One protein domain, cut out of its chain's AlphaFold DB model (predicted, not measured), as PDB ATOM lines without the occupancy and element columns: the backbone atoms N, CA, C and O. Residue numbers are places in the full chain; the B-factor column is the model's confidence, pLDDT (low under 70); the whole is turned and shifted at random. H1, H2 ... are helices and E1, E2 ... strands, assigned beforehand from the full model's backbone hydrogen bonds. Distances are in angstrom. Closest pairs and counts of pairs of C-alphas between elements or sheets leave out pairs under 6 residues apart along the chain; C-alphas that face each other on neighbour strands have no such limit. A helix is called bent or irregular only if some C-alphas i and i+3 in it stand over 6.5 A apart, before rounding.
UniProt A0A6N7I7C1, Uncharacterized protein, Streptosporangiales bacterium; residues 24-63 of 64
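This is residues 24 to 63 of the 64 residues of an uncharacterized protein of Streptosporangiales bacterium (UniProt A0A6N7I7C1). A small two-stranded hairpin, E1 and E2, packs along one side of a single long, kinked helix, H1. After the helix the chain folds back through a loop, and residues 44 to 49 stick out at that turn. The 40 printed residues hold H1, E1 and E2 in that order, with E1 and E2 an antiparallel sheet; the class is mixed, helices and strands. The whole is only just compact, close to loose, with a radius of gyration of the C-alphas of 10.7 A, and its outline is elongated, spanning 31 by 20 by 15 A.

The sheet is a hairpin of E1, residues 50 to 54, and E2, residues 59 to 61, antiparallel with 149 degrees between their directions. N 53 and O 60 are 2.8 A apart and N 60 and O 53 are 2.9 A apart, both within hydrogen-bond range. The C-alphas of Ser 53 and His 60 face each other at 5.1 A. H1, residues 26 to 44, comes closest to E1 at the C-alphas of Ile 32 and Leu 54, 7.1 A apart. Its closest C-alphas to E2 are those of Gln 36 and Leu 59, also 7.1 A apart. In H1, 13 of 15 O i to N i+4 pairs are within hydrogen-bond range.

H1 measures 22.8 A from C-alpha 26 at (-24.288, 43.021, -26.609) to C-alpha 44 at (-16.202, 31.678, -44.614). It has a kink of 66 degrees near residue 38 and is irregular, with C-alphas 35 and 38 standing 8.1 A apart. E1 is 12.8 A long; E2 is 6.9 A long and ends at C-alpha 61, (-22.929, 22.947, -38.932).

The two C-alphas farthest apart, those of Asp 25 and Pro 47, are 31.6 A apart. The printed part has no cut. The links H1 to E1 and E1 to E2 are tight, and residues 44 to 49 stand free. Mean pLDDT of the printed part is 94.6, and no printed residue is under 70.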
ATOM      1  N   LEU A  24     -28.258  37.092 -23.355       94.56
ATOM      2  CA  LEU A  24     -27.001  37.783 -23.618       94.56
ATOM      3  C   LEU A  24     -27.235  39.268 -23.892       94.56
ATOM      4  O   LEU A  24     -28.084  39.640 -24.702       94.56
ATOM      5  N   ASP A  25     -26.418  40.108 -23.267       96.62
ATOM      6  CA  ASP A  25     -26.257  41.491 -23.692       96.62
ATOM      7  C   ASP A  25     -25.342  41.582 -24.931       96.62
ATOM      8  O   ASP A  25     -24.826  40.586 -25.450       96.62
ATOM      9  N   ASN A  26     -25.123  42.801 -25.427       97.69
ATOM     10  CA  ASN A  26     -24.288  43.021 -26.609       97.69
ATOM     11  C   ASN A  26     -22.849  42.513 -26.426       97.69
ATOM     12  O   ASN A  26     -22.228  42.079 -27.396       97.69
ATOM     13  N   TRP A  27     -22.319  42.554 -25.202       97.50
ATOM     14  CA  TRP A  27     -20.960  42.106 -24.915       97.50
ATOM     15  C   TRP A  27     -20.864  40.585 -24.880       97.50
ATOM     16  O   TRP A  27     -19.915  40.042 -25.437       97.50
ATOM     17  N   GLY A  28     -21.867  39.893 -24.337       96.75
ATOM     18  CA  GLY A  28     -21.971  38.438 -24.404       96.75
ATOM     19  C   GLY A  28     -22.133  37.925 -25.839       96.75
ATOM     20  O   GLY A  28     -21.515  36.932 -26.219       96.75
ATOM     21  N   LEU A  29     -22.900  38.633 -26.677       96.94
ATOM     22  CA  LEU A  29     -22.978  38.325 -28.110       96.94
ATOM     23  C   LEU A  29     -21.626  38.525 -28.805       96.94
ATOM     24  O   LEU A  29     -21.195  37.658 -29.570       96.94
ATOM     25  N   LEU A  30     -20.944  39.640 -28.522       97.88
ATOM     26  CA  LEU A  30     -19.618  39.909 -29.069       97.88
ATOM     27  C   LEU A  30     -18.620  38.832 -28.635       97.88
ATOM     28  O   LEU A  30     -17.919  38.304 -29.489       97.88
ATOM     29  N   GLU A  31     -18.601  38.460 -27.354       97.62
ATOM     30  CA  GLU A  31     -17.728  37.429 -26.784       97.62
ATOM     31  C   GLU A  31     -17.797  36.116 -27.575       97.62
ATOM     32  O   GLU A  31     -16.760  35.536 -27.905       97.62
ATOM     33  N   ILE A  32     -19.003  35.669 -27.938       97.25
ATOM     34  CA  ILE A  32     -19.202  34.464 -28.755       97.25
ATOM     35  C   ILE A  32     -18.543  34.621 -30.130       97.25
ATOM     36  O   ILE A  32     -17.843  33.713 -30.584       97.25
ATOM     37  N   VAL A  33     -18.730  35.772 -30.780       96.81
ATOM     38  CA  VAL A  33     -18.143  36.058 -32.097       96.81
ATOM     39  C   VAL A  33     -16.616  36.073 -32.026       96.81
ATOM     40  O   VAL A  33     -15.971  35.392 -32.822       96.81
ATOM     41  N   VAL A  34     -16.018  36.791 -31.068       97.75
ATOM     42  CA  VAL A  34     -14.547  36.855 -30.954       97.75
ATOM     43  C   VAL A  34     -13.952  35.503 -30.565       97.75
ATOM     44  O   VAL A  34     -12.924  35.113 -31.116       97.75
ATOM     45  N   SER A  35     -14.617  34.743 -29.689       97.19
ATOM     46  CA  SER A  35     -14.160  33.411 -29.264       97.19
ATOM     47  C   SER A  35     -14.125  32.401 -30.414       97.19
ATOM     48  O   SER A  35     -13.291  31.496 -30.422       97.19
ATOM     49  N   GLN A  36     -15.012  32.547 -31.403       97.38
ATOM     50  CA  GLN A  36     -15.085  31.658 -32.567       97.38
ATOM     51  C   GLN A  36     -14.484  32.268 -33.844       97.38
ATOM     52  O   GLN A  36     -14.525  31.623 -34.895       97.38
ATOM     53  N   TRP A  37     -13.867  33.455 -33.766       97.12
ATOM     54  CA  TRP A  37     -13.445  34.259 -34.922       97.12
ATOM     55  C   TRP A  37     -12.656  33.470 -35.974       97.12
ATOM     56  O   TRP A  37     -13.080  33.353 -37.122       97.12
ATOM     57  N   ARG A  38     -11.546  32.838 -35.573       97.69
ATOM     58  CA  ARG A  38     -10.680  32.074 -36.494       97.69
ATOM     59  C   ARG A  38     -11.398  30.906 -37.166       97.69
ATOM     60  O   ARG A  38     -11.102  30.563 -38.307       97.69
ATOM     61  N   ARG A  39     -12.358  30.289 -36.476       96.88
ATOM     62  CA  ARG A  39     -13.151  29.182 -37.027       96.88
ATOM     63  C   ARG A  39     -14.204  29.697 -38.007       96.88
ATOM     64  O   ARG A  39     -14.453  29.036 -39.010       96.88
ATOM     65  N   MET A  40     -14.791  30.865 -37.737       96.50
ATOM     66  CA  MET A  40     -15.694  31.537 -38.673       96.50
ATOM     67  C   MET A  40     -14.964  31.911 -39.963       96.50
ATOM     68  O   MET A  40     -15.486  31.614 -41.030       96.50
ATOM     69  N   GLU A  41     -13.756  32.482 -39.875       97.25
ATOM     70  CA  GLU A  41     -12.916  32.790 -41.046       97.25
ATOM     71  C   GLU A  41     -12.669  31.535 -41.896       97.25
ATOM     72  O   GLU A  41     -12.990  31.518 -43.082       97.25
ATOM     73  N   ALA A  42     -12.221  30.438 -41.277       95.81
ATOM     74  CA  ALA A  42     -11.965  29.181 -41.985       95.81
ATOM     75  C   ALA A  42     -13.220  28.581 -42.656       95.81
ATOM     76  O   ALA A  42     -13.131  27.903 -43.678       95.81
ATOM     77  N   VAL A  43     -14.410  28.799 -42.086       94.38
ATOM     78  CA  VAL A  43     -15.684  28.373 -42.692       94.38
ATOM     79  C   VAL A  43     -16.146  29.348 -43.780       94.38
ATOM     80  O   VAL A  43     -16.746  28.922 -44.767       94.38
ATOM     81  N   ALA A  44     -15.854  30.644 -43.641       93.31
ATOM     82  CA  ALA A  44     -16.202  31.678 -44.614       93.31
ATOM     83  C   ALA A  44     -15.592  31.412 -46.000       93.31
ATOM     84  O   ALA A  44     -16.233  31.694 -47.018       93.31
ATOM     85  N   GLU A  45     -14.403  30.808 -46.024       94.06
ATOM     86  CA  GLU A  45     -13.688  30.389 -47.234       94.06
ATOM     87  C   GLU A  45     -14.323  29.179 -47.938       94.06
ATOM     88  O   GLU A  45     -14.099  28.965 -49.130       94.06
ATOM     89  N   GLN A  46     -15.154  28.395 -47.243       90.06
ATOM     90  CA  GLN A  46     -15.792  27.218 -47.830       90.06
ATOM     91  C   GLN A  46     -16.965  27.608 -48.749       90.06
ATOM     92  O   GLN A  46     -17.686  28.576 -48.478       90.06
ATOM     93  N   PRO A  47     -17.225  26.836 -49.821       89.12
ATOM     94  CA  PRO A  47     -18.416  27.023 -50.641       89.12
ATOM     95  C   PRO A  47     -19.710  26.861 -49.827       89.12
ATOM     96  O   PRO A  47     -19.851  25.945 -49.015       89.12
ATOM     97  N   GLY A  48     -20.669  27.757 -50.063       87.44
ATOM     98  CA  GLY A  48     -22.030  27.641 -49.533       87.44
ATOM     99  C   GLY A  48     -22.898  26.653 -50.332       87.44
ATOM    100  O   GLY A  48     -22.439  26.106 -51.335       87.44
ATOM    101  N   PRO A  49     -24.171  26.458 -49.936       90.94
ATOM    102  CA  PRO A  49     -24.840  27.082 -48.794       90.94
ATOM    103  C   PRO A  49     -24.501  26.404 -47.460       90.94
ATOM    104  O   PRO A  49     -24.290  25.190 -47.384       90.94
ATOM    105  N   TYR A  50     -24.504  27.185 -46.382       90.19
ATOM    106  CA  TYR A  50     -24.413  26.652 -45.027       90.19
ATOM    107  C   TYR A  50     -25.063  27.568 -43.994       90.19
ATOM    108  O   TYR A  50     -25.112  28.791 -44.139       90.19
ATOM    109  N   ILE A  51     -25.496  26.948 -42.899       91.75
ATOM    110  CA  ILE A  51     -25.807  27.631 -41.648       91.75
ATOM    111  C   ILE A  51     -25.002  26.941 -40.550       91.75
ATOM    112  O   ILE A  51     -25.039  25.714 -40.434       91.75
ATOM    113  N   TYR A  52     -24.278  27.717 -39.753       94.69
ATOM    114  CA  TYR A  52     -23.597  27.239 -38.555       94.69
ATOM    115  C   TYR A  52     -24.228  27.857 -37.312       94.69
ATOM    116  O   TYR A  52     -24.531  29.045 -37.290       94.69
ATOM    117  N   SER A  53     -24.405  27.042 -36.281       95.19
ATOM    118  CA  SER A  53     -24.721  27.470 -34.923       95.19
ATOM    119  C   SER A  53     -23.422  27.852 -34.208       95.19
ATOM    120  O   SER A  53     -22.439  27.107 -34.274       95.19
ATOM    121  N   LEU A  54     -23.422  29.016 -33.555       96.25
ATOM    122  CA  LEU A  54     -22.357  29.497 -32.683       96.25
ATOM    123  C   LEU A  54     -22.800  29.468 -31.229       96.25
ATOM    124  O   LEU A  54     -23.863  29.979 -30.875       96.25
ATOM    125  N   THR A  55     -21.905  28.977 -30.386       95.31
ATOM    126  CA  THR A  55     -21.936  29.159 -28.937       95.31
ATOM    127  C   THR A  55     -20.570  29.665 -28.483       95.31
ATOM    128  O   THR A  55     -19.612  29.683 -29.259       95.31
ATOM    129  N   ARG A  56     -20.444  30.046 -27.209       93.19
ATOM    130  CA  ARG A  56     -19.164  30.493 -26.633       93.19
ATOM    131  C   ARG A  56     -18.040  29.467 -26.843       93.19
ATOM    132  O   ARG A  56     -16.899  29.842 -27.093       93.19
ATOM    133  N   THR A  57     -18.371  28.176 -26.824       94.12
ATOM    134  CA  THR A  57     -17.413  27.061 -26.920       94.12
ATOM    135  C   THR A  57     -17.508  26.262 -28.225       94.12
ATOM    136  O   THR A  57     -16.706  25.355 -28.456       94.12
ATOM    137  N   GLY A  58     -18.463  26.578 -29.103       94.62
ATOM    138  CA  GLY A  58     -18.859  25.703 -30.202       94.62
ATOM    139  C   GLY A  58     -19.136  26.427 -31.514       94.62
ATOM    140  O   GLY A  58     -19.643  27.543 -31.551       94.62
ATOM    141  N   LEU A  59     -18.836  25.728 -32.608       96.00
ATOM    142  CA  LEU A  59     -19.241  26.083 -33.963       96.00
ATOM    143  C   LEU A  59     -19.694  24.794 -34.649       96.00
ATOM    144  O   LEU A  59     -18.872  23.914 -34.919       96.00
ATOM    145  N   HIS A  60     -20.995  24.667 -34.904       94.88
ATOM    146  CA  HIS A  60     -21.607  23.425 -35.376       94.88
ATOM    147  C   HIS A  60     -22.404  23.661 -36.652       94.88
ATOM    148  O   HIS A  60     -23.263  24.537 -36.703       94.88
ATOM    149  N   LYS A  61     -22.153  22.862 -37.691       93.38
ATOM    150  CA  LYS A  61     -22.929  22.947 -38.932       93.38
ATOM    151  C   LYS A  61     -24.354  22.460 -38.674       93.38
ATOM    152  O   LYS A  61     -24.551  21.337 -38.213       93.38
ATOM    153  N   ILE A  62     -25.343  23.282 -39.004       89.38
ATOM    154  CA  ILE A  62     -26.753  22.902 -38.939       89.38
ATOM    155  C   ILE A  62     -27.088  22.100 -40.198       89.38
ATOM    156  O   ILE A  62     -26.739  22.495 -41.313       89.38
ATOM    157  N   LYS A  63     -27.774  20.964 -40.026       80.69
ATOM    158  CA  LYS A  63     -28.309  20.189 -41.152       80.69
ATOM    159  C   LYS A  63     -29.459  20.965 -41.803       80.69
ATOM    160  O   LYS A  63     -30.566  21.026 -41.252       80.69
TER     161      LYS A  63